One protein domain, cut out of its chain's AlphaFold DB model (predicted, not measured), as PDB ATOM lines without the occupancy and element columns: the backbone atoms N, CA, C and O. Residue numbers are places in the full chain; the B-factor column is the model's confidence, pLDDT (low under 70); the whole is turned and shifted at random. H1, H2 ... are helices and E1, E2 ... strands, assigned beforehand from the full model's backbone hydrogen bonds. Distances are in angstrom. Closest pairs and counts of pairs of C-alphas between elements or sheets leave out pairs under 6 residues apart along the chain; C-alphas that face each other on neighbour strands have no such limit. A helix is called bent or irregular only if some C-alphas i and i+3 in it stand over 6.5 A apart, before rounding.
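This is residues 197 to 317 of the 326 residues of an uncharacterized protein of Rhodocyclaceae bacterium (UniProt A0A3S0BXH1). A long helix, H1, runs along edge strand E3 of a small three-stranded sheet and reaches far past it, with residues 197 to 203 sticking out. H2 and H6 lie side by side away from H1, and H5 sits over the sheet's opposite face. The 121 printed residues hold H1 E1 H2 E2 H3 H4 E3 H5 H6, mostly helix, with an antiparallel sheet, E2 E1 E3. The whole is compact, radius of gyration of the C-alphas 14.7 A, but elongated, spanning 49 by 31 by 23 A.

H1, residues 202 to 228, is on the sheet, over E3, residues 288 to 292; the C-alphas of Arg 218 and Leu 288 come closest, 6.0 A. With residues 211 to 219 alone it touches H4, residues 276 to 279, closest at C-alphas 215 and 278, 4.7 A. Inner strand E1, residues 236 to 240, is antiparallel to E3, with N 238 and O 290 within hydrogen-bond range at 2.8 A, and to E2, residues 257 to 259, with N 239 and O 257 at 2.8 A. H2, residues 249 to 254, only grazes the sheet and touches H6, residues 307 to 316, at a shallow tilt of 14 degrees, opposite ways; C-alphas 250 and 313 are closest, 4.7 A. H3, residues 261 to 264, and H4 lie in a split strand-helix-strand unit, E2 and E3 running the same way with E1 between, its crossover right-handed. Irregular H5, residues 294 to 299, with C-alphas 295 and 298 7.2 A apart, is on the opposite face from H1. Every O i to N i+4 pair is within hydrogen-bond range in H1 and H6, but 1 of 2 in H2 and 0 of 2 in H5, where 2 of 3 O i to N i+3 pairs are; H3 and H4 are too short for such a pair.

H1 begins at C-alpha 202, (300.484, 401.656, 314.125), and is 39.1 A long; E1 and E3 are 12.4 A each. H6, 14.0 A, ends at C-alpha 316, (284.922, 381.708, 325.954).

The two C-alphas farthest apart, of Asp 199 and Ala 295, are 49.4 A apart. The printed part has no cut, and H3 to H4 is a long link of 11 residues. Mean pLDDT of the printed part is 74.8, with residues 197 to 233, 272 to 274, 278 and 284 under 70.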
ATOM      1  N   GLN A 197     299.352 400.708 303.160       33.25
ATOM      2  CA  GLN A 197     298.424 400.024 302.248       33.25
ATOM      3  C   GLN A 197     297.031 399.803 302.837       33.25
ATOM      4  O   GLN A 197     296.056 399.769 302.089       33.25
ATOM      5  N   GLU A 198     296.916 399.670 304.156       32.03
ATOM      6  CA  GLU A 198     295.641 399.523 304.846       32.03
ATOM      7  C   GLU A 198     295.510 400.679 305.839       32.03
ATOM      8  O   GLU A 198     296.478 401.060 306.490       32.03
ATOM      9  N   ASP A 199     294.320 401.260 305.967       40.56
ATOM     10  CA  ASP A 199     294.024 402.425 306.816       40.56
ATOM     11  C   ASP A 199     294.049 402.051 308.328       40.56
ATOM     12  O   ASP A 199     293.094 402.250 309.084       40.56
ATOM     13  N   LEU A 200     295.128 401.396 308.773       40.59
ATOM     14  CA  LEU A 200     295.334 400.775 310.077       40.59
ATOM     15  C   LEU A 200     296.273 401.622 310.940       40.59
ATOM     16  O   LEU A 200     297.320 402.112 310.522       40.59
ATOM     17  N   THR A 201     295.944 401.743 312.223       43.50
ATOM     18  CA  THR A 201     296.802 402.443 313.184       43.50
ATOM     19  C   THR A 201     298.069 401.631 313.487       43.50
ATOM     20  O   THR A 201     298.036 400.403 313.568       43.50
ATOM     21  N   ARG A 202     299.199 402.299 313.758       42.41
ATOM     22  CA  ARG A 202     300.484 401.656 314.125       42.41
ATOM     23  C   ARG A 202     300.366 400.526 315.178       42.41
ATOM     24  O   ARG A 202     301.035 399.506 315.015       42.41
ATOM     25  N   PRO A 203     299.534 400.629 316.238       42.41
ATOM     26  CA  PRO A 203     299.301 399.519 317.169       42.41
ATOM     27  C   PRO A 203     298.608 398.291 316.554       42.41
ATOM     28  O   PRO A 203     298.884 397.175 316.989       42.41
ATOM     29  N   GLN A 204     297.718 398.478 315.575       45.00
ATOM     30  CA  GLN A 204     297.064 397.382 314.850       45.00
ATOM     31  C   GLN A 204     298.063 396.669 313.939       45.00
ATOM     32  O   GLN A 204     298.145 395.448 313.991       45.00
ATOM     33  N   ALA A 205     298.897 397.416 313.214       42.12
ATOM     34  CA  ALA A 205     299.936 396.832 312.366       42.12
ATOM     35  C   ALA A 205     300.993 396.051 313.169       42.12
ATOM     36  O   ALA A 205     301.409 394.968 312.768       42.12
ATOM     37  N   MET A 206     301.386 396.539 314.354       45.28
ATOM     38  CA  MET A 206     302.250 395.769 315.259       45.28
ATOM     39  C   MET A 206     301.567 394.501 315.782       45.28
ATOM     40  O   MET A 206     302.216 393.468 315.921       45.28
ATOM     41  N   ALA A 207     300.270 394.570 316.092       50.69
ATOM     42  CA  ALA A 207     299.523 393.401 316.534       50.69
ATOM     43  C   ALA A 207     299.410 392.350 315.426       50.69
ATOM     44  O   ALA A 207     299.561 391.168 315.724       50.69
ATOM     45  N   GLU A 208     299.198 392.771 314.181       50.16
ATOM     46  CA  GLU A 208     299.199 391.901 313.005       50.16
ATOM     47  C   GLU A 208     300.569 391.241 312.820       50.16
ATOM     48  O   GLU A 208     300.661 390.016 312.837       50.16
ATOM     49  N   ALA A 209     301.646 392.030 312.770       44.19
ATOM     50  CA  ALA A 209     303.004 391.519 312.586       44.19
ATOM     51  C   ALA A 209     303.391 390.489 313.661       44.19
ATOM     52  O   ALA A 209     303.789 389.376 313.336       44.19
ATOM     53  N   GLU A 210     303.198 390.806 314.945       48.12
ATOM     54  CA  GLU A 210     303.471 389.867 316.044       48.12
ATOM     55  C   GLU A 210     302.602 388.596 315.981       48.12
ATOM     56  O   GLU A 210     302.988 387.548 316.493       48.12
ATOM     57  N   THR A 211     301.420 388.674 315.368       52.38
ATOM     58  CA  THR A 211     300.547 387.509 315.177       52.38
ATOM     59  C   THR A 211     301.069 386.605 314.081       52.38
ATOM     60  O   THR A 211     301.134 385.402 314.302       52.38
ATOM     61  N   ARG A 212     301.511 387.171 312.955       47.31
ATOM     62  CA  ARG A 212     302.085 386.406 311.842       47.31
ATOM     63  C   ARG A 212     303.342 385.644 312.240       47.31
ATOM     64  O   ARG A 212     303.488 384.490 311.861       47.31
ATOM     65  N   VAL A 213     304.185 386.229 313.092       47.03
ATOM     66  CA  VAL A 213     305.349 385.524 313.665       47.03
ATOM     67  C   VAL A 213     304.928 384.328 314.493       47.03
ATOM     68  O   VAL A 213     305.456 383.236 314.328       47.03
ATOM     69  N   ALA A 214     303.969 384.532 315.394       51.88
ATOM     70  CA  ALA A 214     303.491 383.460 316.247       51.88
ATOM     71  C   ALA A 214     302.772 382.362 315.442       51.88
ATOM     72  O   ALA A 214     302.802 381.203 315.839       51.88
ATOM     73  N   GLU A 215     302.113 382.715 314.334       52.03
ATOM     74  CA  GLU A 215     301.545 381.752 313.383       52.03
ATOM     75  C   GLU A 215     302.640 380.937 312.683       52.03
ATOM     76  O   GLU A 215     302.535 379.713 312.637       52.03
ATOM     77  N   ALA A 216     303.705 381.594 312.215       45.28
ATOM     78  CA  ALA A 216     304.840 380.935 311.573       45.28
ATOM     79  C   ALA A 216     305.577 379.978 312.526       45.28
ATOM     80  O   ALA A 216     305.832 378.834 312.168       45.28
ATOM     81  N   ASP A 217     305.852 380.398 313.763       47.25
ATOM     82  CA  ASP A 217     306.520 379.570 314.781       47.25
ATOM     83  C   ASP A 217     305.742 378.278 315.096       47.25
ATOM     84  O   ASP A 217     306.302 377.178 315.124       47.25
ATOM     85  N   ARG A 218     304.415 378.385 315.255       63.22
ATOM     86  CA  ARG A 218     303.549 377.213 315.478       63.22
ATOM     87  C   ARG A 218     303.510 376.294 314.261       63.22
ATOM     88  O   ARG A 218     303.528 375.079 314.431       63.22
ATOM     89  N   TYR A 219     303.477 376.867 313.058       48.25
ATOM     90  CA  TYR A 219     303.531 376.100 311.818       48.25
ATOM     91  C   TYR A 219     304.840 375.310 311.699       48.25
ATOM     92  O   TYR A 219     304.804 374.098 311.498       48.25
ATOM     93  N   PHE A 220     305.991 375.958 311.909       46.84
ATOM     94  CA  PHE A 220     307.293 375.288 311.846       46.84
ATOM     95  C   PHE A 220     307.442 374.195 312.899       46.84
ATOM     96  O   PHE A 220     307.992 373.137 312.607       46.84
ATOM     97  N   THR A 221     306.906 374.415 314.100       49.50
ATOM     98  CA  THR A 221     306.899 373.399 315.160       49.50
ATOM     99  C   THR A 221     306.111 372.151 314.745       49.50
ATOM    100  O   THR A 221     306.555 371.037 315.011       49.50
ATOM    101  N   ALA A 222     304.971 372.319 314.068       54.22
ATOM    102  CA  ALA A 222     304.170 371.204 313.568       54.22
ATOM    103  C   ALA A 222     304.880 370.429 312.446       54.22
ATOM    104  O   ALA A 222     304.984 369.207 312.520       54.22
ATOM    105  N   VAL A 223     305.429 371.141 311.457       48.66
ATOM    106  CA  VAL A 223     306.165 370.526 310.338       48.66
ATOM    107  C   VAL A 223     307.406 369.781 310.834       48.66
ATOM    108  O   VAL A 223     307.668 368.661 310.405       48.66
ATOM    109  N   ALA A 224     308.163 370.367 311.766       47.00
ATOM    110  CA  ALA A 224     309.339 369.719 312.340       47.00
ATOM    111  C   ALA A 224     308.981 368.421 313.081       47.00
ATOM    112  O   ALA A 224     309.742 367.459 313.021       47.00
ATOM    113  N   ALA A 225     307.823 368.377 313.749       51.00
ATOM    114  CA  ALA A 225     307.334 367.173 314.414       51.00
ATOM    115  C   ALA A 225     307.031 366.057 313.411       51.00
ATOM    116  O   ALA A 225     307.529 364.945 313.564       51.00
ATOM    117  N   GLU A 226     306.260 366.378 312.371       52.47
ATOM    118  CA  GLU A 226     305.876 365.447 311.308       52.47
ATOM    119  C   GLU A 226     307.101 364.889 310.568       52.47
ATOM    120  O   GLU A 226     307.199 363.690 310.322       52.47
ATOM    121  N   GLN A 227     308.090 365.739 310.280       46.78
ATOM    122  CA  GLN A 227     309.338 365.307 309.647       46.78
ATOM    123  C   GLN A 227     310.214 364.454 310.568       46.78
ATOM    124  O   GLN A 227     310.874 363.529 310.095       46.78
ATOM    125  N   ALA A 228     310.256 364.761 311.867       46.91
ATOM    126  CA  ALA A 228     311.040 363.999 312.836       46.91
ATOM    127  C   ALA A 228     310.459 362.605 313.100       46.91
ATOM    128  O   ALA A 228     311.207 361.705 313.475       46.91
ATOM    129  N   SER A 229     309.153 362.418 312.902       51.97
ATOM    130  CA  SER A 229     308.515 361.103 312.982       51.97
ATOM    131  C   SER A 229     308.490 360.338 311.663       51.97
ATOM    132  O   SER A 229     307.931 359.248 311.637       51.97
ATOM    133  N   GLU A 230     309.021 360.909 310.576       49.59
ATOM    134  CA  GLU A 230     308.870 360.379 309.210       49.59
ATOM    135  C   GLU A 230     307.393 360.150 308.816       49.59
ATOM    136  O   GLU A 230     307.079 359.331 307.955       49.59
ATOM    137  N   GLY A 231     306.465 360.879 309.448       57.50
ATOM    138  CA  GLY A 231     305.022 360.696 309.280       57.50
ATOM    139  C   GLY A 231     304.441 359.458 309.979       57.50
ATOM    140  O   GLY A 231     303.252 359.186 309.831       57.50
ATOM    141  N   GLU A 232     305.236 358.712 310.751       50.47
ATOM    142  CA  GLU A 232     304.809 357.457 311.388       50.47
ATOM    143  C   GLU A 232     304.214 357.644 312.792       50.47
ATOM    144  O   GLU A 232     303.604 356.722 313.336       50.47
ATOM    145  N   ALA A 233     304.391 358.820 313.405       62.06
ATOM    146  CA  ALA A 233     303.892 359.088 314.751       62.06
ATOM    147  C   ALA A 233     302.621 359.942 314.756       62.06
ATOM    148  O   ALA A 233     302.628 361.098 314.327       62.06
ATOM    149  N   ASP A 234     301.571 359.400 315.370       78.06
ATOM    150  CA  ASP A 234     300.361 360.141 315.709       78.06
ATOM    151  C   ASP A 234     300.644 361.073 316.891       78.06
ATOM    152  O   ASP A 234     300.617 360.655 318.050       78.06
ATOM    153  N   PHE A 235     300.944 362.344 316.627       80.12
ATOM    154  CA  PHE A 235     301.137 363.334 317.687       80.12
ATOM    155  C   PHE A 235     299.810 363.851 318.245       80.12
ATOM    156  O   PHE A 235     298.862 364.133 317.513       80.12
ATOM    157  N   VAL A 236     299.797 364.103 319.554       87.75
ATOM    158  CA  VAL A 236     298.877 365.064 320.171       87.75
ATOM    159  C   VAL A 236     299.623 366.364 320.436       87.75
ATOM    160  O   VAL A 236     300.815 366.372 320.730       87.75
ATOM    161  N   TYR A 237     298.926 367.488 320.362       86.56
ATOM    162  CA  TYR A 237     299.519 368.806 320.510       86.56
ATOM    163  C   TYR A 237     299.093 369.418 321.840       86.56
ATOM    164  O   TYR A 237     297.939 369.804 322.039       86.56
ATOM    165  N   ALA A 238     300.042 369.520 322.764       87.00
ATOM    166  CA  ALA A 238     299.864 370.168 324.051       87.00
ATOM    167  C   ALA A 238     299.890 371.695 323.912       87.00
ATOM    168  O   ALA A 238     300.847 372.273 323.401       87.00
ATOM    169  N   TYR A 239     298.855 372.374 324.404       93.00
ATOM    170  CA  TYR A 239     298.804 373.832 324.399       93.00
ATOM    171  C   TYR A 239     299.564 374.400 325.599       93.00
ATOM    172  O   TYR A 239     299.102 374.338 326.744       93.00
ATOM    173  N   ALA A 240     300.728 374.988 325.337       83.88
ATOM    174  CA  ALA A 240     301.647 375.474 326.357       83.88
ATOM    175  C   ALA A 240     301.822 376.993 326.281       83.88
ATOM    176  O   ALA A 240     301.790 377.592 325.210       83.88
ATOM    177  N   GLY A 241     302.019 377.642 327.425       81.62
ATOM    178  CA  GLY A 241     302.293 379.074 327.479       81.62
ATOM    179  C   GLY A 241     302.020 379.682 328.853       81.62
ATOM    180  O   GLY A 241     301.551 378.993 329.761       81.62
ATOM    181  N   PRO A 242     302.327 380.976 329.032       80.94
ATOM    182  CA  PRO A 242     302.173 381.641 330.316       80.94
ATOM    183  C   PRO A 242     300.696 381.793 330.701       80.94
ATOM    184  O   PRO A 242     299.878 382.295 329.924       80.94
ATOM    185  N   VAL A 243     300.381 381.445 331.950       87.12
ATOM    186  CA  VAL A 243     299.089 381.727 332.588       87.12
ATOM    187  C   VAL A 243     299.253 382.932 333.508       87.12
ATOM    188  O   VAL A 243     299.746 382.817 334.626       87.12
ATOM    189  N   ASP A 244     298.879 384.110 333.018       87.44
ATOM    190  CA  ASP A 244     299.002 385.375 333.737       87.44
ATOM    191  C   ASP A 244     297.787 386.289 333.492       87.44
ATOM    192  O   ASP A 244     296.810 385.916 332.842       87.44
ATOM    193  N   ALA A 245     297.838 387.523 334.004       84.25
ATOM    194  CA  ALA A 245     296.753 388.500 333.876       84.25
ATOM    195  C   ALA A 245     296.401 388.887 332.422       84.25
ATOM    196  O   ALA A 245     295.370 389.517 332.186       84.25
ATOM    197  N   LYS A 246     297.247 388.548 331.441       84.00
ATOM    198  CA  LYS A 246     297.015 388.781 330.008       84.00
ATOM    199  C   LYS A 246     296.507 387.522 329.295       84.00
ATOM    200  O   LYS A 246     296.213 387.588 328.098       84.00
ATOM    201  N   THR A 247     296.419 386.384 329.983       87.38
ATOM    202  CA  THR A 247     295.895 385.138 329.418       87.38
ATOM    203  C   THR A 247     294.408 385.284 329.123       87.38
ATOM    204  O   THR A 247     293.610 385.697 329.960       87.38
ATOM    205  N   ARG A 248     294.033 384.978 327.879       92.00
ATOM    206  CA  ARG A 248     292.659 385.149 327.401       92.00
ATOM    207  C   ARG A 248     291.751 384.042 327.923       92.00
ATOM    208  O   ARG A 248     292.238 382.926 328.098       92.00
ATOM    209  N   PRO A 249     290.436 384.299 328.045       95.00
ATOM    210  CA  PRO A 249     289.462 383.274 328.402       95.00
ATOM    211  C   PRO A 249     289.582 382.018 327.535       95.00
ATOM    212  O   PRO A 249     289.718 380.938 328.094       95.00
ATOM    213  N   PHE A 250     289.669 382.162 326.205       96.88
ATOM    214  CA  PHE A 250     289.930 381.042 325.288       96.88
ATOM    215  C   PHE A 250     291.172 380.233 325.704       96.88
ATOM    216  O   PHE A 250     291.053 379.057 326.028       96.88
ATOM    217  N   CYS A 251     292.348 380.874 325.792       95.38
ATOM    218  CA  CYS A 251     293.599 380.192 326.145       95.38
ATOM    219  C   CYS A 251     293.526 379.527 327.521       95.38
ATOM    220  O   CYS A 251     294.020 378.422 327.688       95.38
ATOM    221  N   SER A 252     292.889 380.177 328.498       95.94
ATOM    222  CA  SER A 252     292.777 379.657 329.864       95.94
ATOM    223  C   SER A 252     291.982 378.354 329.965       95.94
ATOM    224  O   SER A 252     292.134 377.637 330.945       95.94
ATOM    225  N   LYS A 253     291.125 378.052 328.977       97.06
ATOM    226  CA  LYS A 253     290.351 376.803 328.944       97.06
ATOM    227  C   LYS A 253     291.144 375.617 328.419       97.06
ATOM    228  O   LYS A 253     290.786 374.493 328.737       97.06
ATOM    229  N   ILE A 254     292.190 375.872 327.641       97.06
ATOM    230  CA  ILE A 254     292.905 374.825 326.905       97.06
ATOM    231  C   ILE A 254     294.393 374.751 327.243       97.06
ATOM    232  O   ILE A 254     295.038 373.770 326.903       97.06
ATOM    233  N   VAL A 255     294.961 375.749 327.924       95.62
ATOM    234  CA  VAL A 255     296.349 375.684 328.402       95.62
ATOM    235  C   VAL A 255     296.523 374.511 329.365       95.62
ATOM    236  O   VAL A 255     295.711 374.312 330.268       95.62
ATOM    237  N   GLY A 256     297.570 373.715 329.150       90.50
ATOM    238  CA  GLY A 256     297.787 372.468 329.885       90.50
ATOM    239  C   GLY A 256     297.007 371.264 329.333       90.50
ATOM    240  O   GLY A 256     297.031 370.192 329.938       90.50
ATOM    241  N   LYS A 257     296.296 371.419 328.209       96.75
ATOM    242  CA  LYS A 257     295.572 370.336 327.532       96.75
ATOM    243  C   LYS A 257     296.272 369.927 326.240       96.75
ATOM    244  O   LYS A 257     296.823 370.790 325.559       96.75
ATOM    245  N   ALA A 258     296.230 368.641 325.904       95.19
ATOM    246  CA  ALA A 258     296.728 368.107 324.640       95.19
ATOM    247  C   ALA A 258     295.584 367.596 323.769       95.19
ATOM    248  O   ALA A 258     294.717 366.884 324.266       95.19
ATOM    249  N   PHE A 259     295.590 367.966 322.493       95.25
ATOM    250  CA  PHE A 259     294.529 367.634 321.547       95.25
ATOM    251  C   PHE A 259     295.112 366.992 320.289       95.25
ATOM    252  O   PHE A 259     296.211 367.353 319.876       95.25
ATOM    253  N   ASP A 260     294.380 366.077 319.666       93.12
ATOM    254  CA  ASP A 260     294.680 365.648 318.297       93.12
ATOM    255  C   ASP A 260     294.297 366.738 317.268       93.12
ATOM    256  O   ASP A 260     293.721 367.779 317.612       93.12
ATOM    257  N   LEU A 261     294.650 366.535 315.995       87.12
ATOM    258  CA  LEU A 261     294.367 367.512 314.936       87.12
ATOM    259  C   LEU A 261     292.860 367.723 314.727       87.12
ATOM    260  O   LEU A 261     292.423 368.875 314.678       87.12
ATOM    261  N   ASP A 262     292.057 366.657 314.717       90.81
ATOM    262  CA  ASP A 262     290.595 366.726 314.551       90.81
ATOM    263  C   ASP A 262     289.929 367.552 315.666       90.81
ATOM    264  O   ASP A 262     288.954 368.288 315.475       90.81
ATOM    265  N   GLN A 263     290.452 367.449 316.882       95.81
ATOM    266  CA  GLN A 263     290.047 368.244 318.028       95.81
ATOM    267  C   GLN A 263     290.439 369.715 317.858       95.81
ATOM    268  O   GLN A 263     289.612 370.601 318.108       95.81
ATOM    269  N   ILE A 264     291.663 369.998 317.408       93.88
ATOM    270  CA  ILE A 264     292.133 371.373 317.195       93.88
ATOM    271  C   ILE A 264     291.364 372.052 316.063       93.88
ATOM    272  O   ILE A 264     290.998 373.225 316.186       93.88
ATOM    273  N   GLU A 265     291.039 371.325 314.999       90.25
ATOM    274  CA  GLU A 265     290.219 371.811 313.890       90.25
ATOM    275  C   GLU A 265     288.809 372.217 314.316       90.25
ATOM    276  O   GLU A 265     288.158 373.001 313.623       90.25
ATOM    277  N   ARG A 266     288.324 371.744 315.468       95.19
ATOM    278  CA  ARG A 266     287.038 372.151 316.058       95.19
ATOM    279  C   ARG A 266     287.153 373.361 316.985       95.19
ATOM    280  O   ARG A 266     286.126 373.936 317.362       95.19
ATOM    281  N   LEU A 267     288.361 373.812 317.325       95.50
ATOM    282  CA  LEU A 267     288.556 375.028 318.112       95.50
ATOM    283  C   LEU A 267     288.208 376.277 317.293       95.50
ATOM    284  O   LEU A 267     288.466 376.388 316.095       95.50
ATOM    285  N   ARG A 268     287.634 377.273 317.959       93.56
ATOM    286  CA  ARG A 268     287.243 378.567 317.397       93.56
ATOM    287  C   ARG A 268     287.665 379.655 318.381       93.56
ATOM    288  O   ARG A 268     287.069 379.800 319.441       93.56
ATOM    289  N   ASN A 269     288.695 380.430 318.035       90.44
ATOM    290  CA  ASN A 269     289.212 381.505 318.898       90.44
ATOM    291  C   ASN A 269     288.479 382.852 318.726       90.44
ATOM    292  O   ASN A 269     288.679 383.768 319.535       90.44
ATOM    293  N   GLY A 270     287.658 382.972 317.674       83.75
ATOM    294  CA  GLY A 270     286.811 384.126 317.357       83.75
ATOM    295  C   GLY A 270     287.549 385.452 317.151       83.75
ATOM    296  O   GLY A 270     286.926 386.503 317.268       83.75
ATOM    297  N   GLN A 271     288.867 385.435 316.926       76.12
ATOM    298  CA  GLN A 271     289.690 386.650 316.892       76.12
ATOM    299  C   GLN A 271     290.455 386.848 315.586       76.12
ATOM    300  O   GLN A 271     290.785 387.986 315.275       76.12
ATOM    301  N   THR A 272     290.729 385.785 314.837       65.88
ATOM    302  CA  THR A 272     291.472 385.826 313.568       65.88
ATOM    303  C   THR A 272     290.747 384.991 312.518       65.88
ATOM    304  O   THR A 272     289.960 384.112 312.870       65.88
ATOM    305  N   SER A 273     291.024 385.232 311.236       64.00
ATOM    306  CA  SER A 273     290.597 384.340 310.148       64.00
ATOM    307  C   SER A 273     291.393 383.028 310.128       64.00
ATOM    308  O   SER A 273     290.868 382.006 309.698       64.00
ATOM    309  N   SER A 274     292.628 383.039 310.640       63.47
ATOM    310  CA  SER A 274     293.488 381.860 310.758       63.47
ATOM    311  C   SER A 274     292.971 380.859 311.807       63.47
ATOM    312  O   SER A 274     292.581 381.286 312.908       63.47
ATOM    313  N   PRO A 275     293.033 379.540 311.539       77.44
ATOM    314  CA  PRO A 275     292.583 378.503 312.469       77.44
ATOM    315  C   PRO A 275     293.426 378.489 313.759       77.44
ATOM    316  O   PRO A 275     294.608 378.835 313.703       77.44
ATOM    317  N   PRO A 276     292.881 378.065 314.920       89.62
ATOM    318  CA  PRO A 276     293.612 378.072 316.195       89.62
ATOM    319  C   PRO A 276     294.876 377.215 316.238       89.62
ATOM    320  O   PRO A 276     295.730 377.451 317.092       89.62
ATOM    321  N   PHE A 277     295.033 376.261 315.320       84.44
ATOM    322  CA  PHE A 277     296.305 375.567 315.139       84.44
ATOM    323  C   PHE A 277     297.442 376.554 314.834       84.44
ATOM    324  O   PHE A 277     298.485 376.537 315.476       84.44
ATOM    325  N   LEU A 278     297.194 377.517 313.945       68.62
ATOM    326  CA  LEU A 278     298.164 378.549 313.591       68.62
ATOM    327  C   LEU A 278     298.078 379.747 314.524       68.62
ATOM    328  O   LEU A 278     299.086 380.217 315.030       68.62
ATOM    329  N   SER A 279     296.881 380.253 314.803       72.50
ATOM    330  CA  SER A 279     296.708 381.521 315.526       72.50
ATOM    331  C   SER A 279     296.659 381.379 317.048       72.50
ATOM    332  O   SER A 279     296.682 382.382 317.770       72.50
ATOM    333  N   GLY A 280     296.569 380.154 317.573       88.56
ATOM    334  CA  GLY A 280     296.315 379.900 318.988       88.56
ATOM    335  C   GLY A 280     295.058 380.640 319.456       88.56
ATOM    336  O   GLY A 280     293.990 380.570 318.848       88.56
ATOM    337  N   GLY A 281     295.191 381.429 320.523       90.06
ATOM    338  CA  GLY A 281     294.130 382.296 321.041       90.06
ATOM    339  C   GLY A 281     293.960 383.639 320.329       90.06
ATOM    340  O   GLY A 281     293.473 384.587 320.962       90.06
ATOM    341  N   GLY A 282     294.397 383.749 319.075       85.06
ATOM    342  CA  GLY A 282     294.252 384.918 318.208       85.06
ATOM    343  C   GLY A 282     295.421 385.896 318.306       85.06
ATOM    344  O   GLY A 282     296.512 385.533 318.747       85.06
ATOM    345  N   TYR A 283     295.187 387.164 317.954       75.19
ATOM    346  CA  TYR A 283     296.245 388.171 317.821       75.19
ATOM    347  C   TYR A 283     297.252 388.182 318.974       75.19
ATOM    348  O   TYR A 283     296.847 388.242 320.132       75.19
ATOM    349  N   ARG A 284     298.560 388.175 318.709       66.19
ATOM    350  CA  ARG A 284     299.628 388.232 319.731       66.19
ATOM    351  C   ARG A 284     299.505 387.147 320.810       66.19
ATOM    352  O   ARG A 284     299.792 387.387 321.988       66.19
ATOM    353  N   CYS A 285     298.957 385.981 320.470       82.00
ATOM    354  CA  CYS A 285     298.908 384.872 321.412       82.00
ATOM    355  C   CYS A 285     300.335 384.415 321.751       82.00
ATOM    356  O   CYS A 285     301.130 384.162 320.853       82.00
ATOM    357  N   ARG A 286     300.640 384.288 323.050       82.00
ATOM    358  CA  ARG A 286     301.944 383.828 323.580       82.00
ATOM    359  C   ARG A 286     301.994 382.328 323.899       82.00
ATOM    360  O   ARG A 286     302.900 381.887 324.593       82.00
ATOM    361  N   HIS A 287     300.967 381.583 323.503       84.56
ATOM    362  CA  HIS A 287     300.913 380.133 323.692       84.56
ATOM    363  C   HIS A 287     301.310 379.440 322.394       84.56
ATOM    364  O   HIS A 287     301.073 380.000 321.325       84.56
ATOM    365  N   LEU A 288     301.867 378.245 322.480       81.50
ATOM    366  CA  LEU A 288     302.285 377.421 321.353       81.50
ATOM    367  C   LEU A 288     301.711 376.008 321.479       81.50
ATOM    368  O   LEU A 288     301.253 375.606 322.551       81.50
ATOM    369  N   TRP A 289     301.735 375.281 320.370       81.38
ATOM    370  CA  TRP A 289     301.408 373.865 320.314       81.38
ATOM    371  C   TRP A 289     302.705 373.073 320.405       81.38
ATOM    372  O   TRP A 289     303.593 373.255 319.580       81.38
ATOM    373  N   VAL A 290     302.823 372.233 321.425       80.56
ATOM    374  CA  VAL A 290     303.966 371.344 321.619       80.56
ATOM    375  C   VAL A 290     303.550 369.951 321.148       80.56
ATOM    376  O   VAL A 290     302.631 369.389 321.742       80.56
ATOM    377  N   PRO A 291     304.175 369.392 320.103       78.06
ATOM    378  CA  PRO A 291     303.916 368.028 319.666       78.06
ATOM    379  C   PRO A 291     304.393 367.053 320.746       78.06
ATOM    380  O   PRO A 291     305.487 367.186 321.295       78.06
ATOM    381  N   VAL A 292     303.550 366.089 321.087       76.56
ATOM    382  CA  VAL A 292     303.781 365.111 322.148       76.56
ATOM    383  C   VAL A 292     303.321 363.747 321.650       76.56
ATOM    384  O   VAL A 292     302.218 363.607 321.124       76.56
ATOM    385  N   LEU A 293     304.154 362.723 321.838       78.25
ATOM    386  CA  LEU A 293     303.737 361.344 321.598       78.25
ATOM    387  C   LEU A 293     302.670 360.953 322.635       78.25
ATOM    388  O   LEU A 293     302.926 361.123 323.830       78.25
ATOM    389  N   PRO A 294     301.520 360.380 322.236       80.12
ATOM    390  CA  PRO A 294     300.450 359.994 323.155       80.12
ATOM    391  C   PRO A 294     300.940 359.129 324.320       80.12
ATOM    392  O   PRO A 294     300.534 359.336 325.460       80.12
ATOM    393  N   ALA A 295     301.888 358.226 324.054       79.50
ATOM    394  CA  ALA A 295     302.500 357.357 325.058       79.50
ATOM    395  C   ALA A 295     303.286 358.106 326.155       79.50
ATOM    396  O   ALA A 295     303.511 357.556 327.229       79.50
ATOM    397  N   LEU A 296     303.711 359.347 325.900       76.69
ATOM    398  CA  LEU A 296     304.452 360.183 326.850       76.69
ATOM    399  C   LEU A 296     303.555 361.165 327.610       76.69
ATOM    400  O   LEU A 296     304.040 361.851 328.508       76.69
ATOM    401  N   LEU A 297     302.262 361.248 327.277       79.50
ATOM    402  CA  LEU A 297     301.374 362.265 327.834       79.50
ATOM    403  C   LEU A 297     301.214 362.129 329.357       79.50
ATOM    404  O   LEU A 297     301.275 363.134 330.058       79.50
ATOM    405  N   ASP A 298     301.125 360.898 329.869       81.56
ATOM    406  CA  ASP A 298     300.996 360.607 331.308       81.56
ATOM    407  C   ASP A 298     302.232 361.022 332.130       81.56
ATOM    408  O   ASP A 298     302.141 361.236 333.340       81.56
ATOM    409  N   ALA A 299     303.397 361.143 331.483       77.56
ATOM    410  CA  ALA A 299     304.648 361.563 332.114       77.56
ATOM    411  C   ALA A 299     304.862 363.089 332.073       77.56
ATOM    412  O   ALA A 299     305.817 363.601 332.666       77.56
ATOM    413  N   LEU A 300     303.996 363.821 331.371       78.19
ATOM    414  CA  LEU A 300     304.100 365.258 331.145       78.19
ATOM    415  C   LEU A 300     303.016 366.019 331.925       78.19
ATOM    416  O   LEU A 300     301.994 365.454 332.305       78.19
ATOM    417  N   PRO A 301     303.188 367.332 332.174       84.25
ATOM    418  CA  PRO A 301     302.213 368.139 332.913       84.25
ATOM    419  C   PRO A 301     300.996 368.533 332.052       84.25
ATOM    420  O   PRO A 301     300.458 369.633 332.197       84.25
ATOM    421  N   TYR A 302     300.574 367.660 331.136       86.88
ATOM    422  CA  TYR A 302     299.468 367.887 330.216       86.88
ATOM    423  C   TYR A 302     298.408 366.812 330.406       86.88
ATOM    424  O   TYR A 302     298.714 365.648 330.619       86.88
ATOM    425  N   SER A 303     297.142 367.201 330.306       93.62
ATOM    426  CA  SER A 303     296.028 366.245 330.306       93.62
ATOM    427  C   SER A 303     295.383 366.175 328.930       93.62
ATOM    428  O   SER A 303     295.319 367.195 328.243       93.62
ATOM    429  N   THR A 304     294.841 365.020 328.556       96.00
ATOM    430  CA  THR A 304     294.064 364.875 327.321       96.00
ATOM    431  C   THR A 304     292.902 365.864 327.299       96.00
ATOM    432  O   THR A 304     292.140 365.992 328.263       96.00
ATOM    433  N   GLY A 305     292.803 366.604 326.205       96.00
ATOM    434  CA  GLY A 305     291.726 367.528 325.928       96.00
ATOM    435  C   GLY A 305     290.458 366.790 325.516       96.00
ATOM    436  O   GLY A 305     290.497 365.737 324.882       96.00
ATOM    437  N   THR A 306     289.314 367.342 325.904       97.38
ATOM    438  CA  THR A 306     287.998 366.747 325.648       97.38
ATOM    439  C   THR A 306     287.115 367.665 324.807       97.38
ATOM    440  O   THR A 306     287.327 368.877 324.725       97.38
ATOM    441  N   ASP A 307     286.036 367.112 324.256       97.25
ATOM    442  CA  ASP A 307     284.990 367.882 323.570       97.25
ATOM    443  C   ASP A 307     284.339 368.941 324.476       97.25
ATOM    444  O   ASP A 307     283.906 370.001 324.008       97.25
ATOM    445  N   ALA A 308     284.305 368.688 325.788       97.50
ATOM    446  CA  ALA A 308     283.853 369.664 326.771       97.50
ATOM    447  C   ALA A 308     284.835 370.842 326.893       97.50
ATOM    448  O   ALA A 308     284.392 371.990 326.968       97.50
ATOM    449  N   ASP A 309     286.147 370.583 326.848       97.81
ATOM    450  CA  ASP A 309     287.175 371.632 326.849       97.81
ATOM    451  C   ASP A 309     287.093 372.481 325.573       97.81
ATOM    452  O   ASP A 309     287.100 373.712 325.659       97.81
ATOM    453  N   ILE A 310     286.921 371.847 324.405       97.44
ATOM    454  CA  ILE A 310     286.707 372.536 323.118       97.44
ATOM    455  C   ILE A 310     285.471 373.435 323.198       97.44
ATOM    456  O   ILE A 310     285.534 374.626 322.884       97.44
ATOM    457  N   SER A 311     284.346 372.891 323.665       96.69
ATOM    458  CA  SER A 311     283.092 373.637 323.802       96.69
ATOM    459  C   SER A 311     283.249 374.830 324.750       96.69
ATOM    460  O   SER A 311     282.798 375.936 324.444       96.69
ATOM    461  N   ALA A 312     283.939 374.640 325.878       96.38
ATOM    462  CA  ALA A 312     284.214 375.700 326.842       96.38
ATOM    463  C   ALA A 312     285.141 376.785 326.272       96.38
ATOM    464  O   ALA A 312     284.913 377.973 326.515       96.38
ATOM    465  N   ALA A 313     286.166 376.398 325.511       96.62
ATOM    466  CA  ALA A 313     287.085 377.320 324.854       96.62
ATOM    467  C   ALA A 313     286.364 378.167 323.802       96.62
ATOM    468  O   ALA A 313     286.463 379.395 323.824       96.62
ATOM    469  N   ASN A 314     285.573 377.520 322.945       95.81
ATOM    470  CA  ASN A 314     284.800 378.167 321.890       95.81
ATOM    471  C   ASN A 314     283.747 379.119 322.468       95.81
ATOM    472  O   ASN A 314     283.577 380.223 321.963       95.81
ATOM    473  N   ALA A 315     283.085 378.744 323.566       94.25
ATOM    474  CA  ALA A 315     282.155 379.634 324.264       94.25
ATOM    475  C   ALA A 315     282.865 380.827 324.933       94.25
ATOM    476  O   ALA A 315     282.291 381.908 325.071       94.25
ATOM    477  N   ALA A 316     284.117 380.646 325.362       92.31
ATOM    478  CA  ALA A 316     284.922 381.708 325.954       92.31
ATOM    479  C   ALA A 316     285.505 382.672 324.900       92.31
ATOM    480  O   ALA A 316     285.846 383.816 325.236       92.31
ATOM    481  N   ALA A 317     285.604 382.249 323.637       83.81
ATOM    482  CA  ALA A 317     286.013 383.091 322.521       83.81
ATOM    483  C   ALA A 317     285.006 384.237 322.312       83.81
ATOM    484  O   ALA A 317     283.808 384.026 322.173       83.81
TER     485      ALA A 317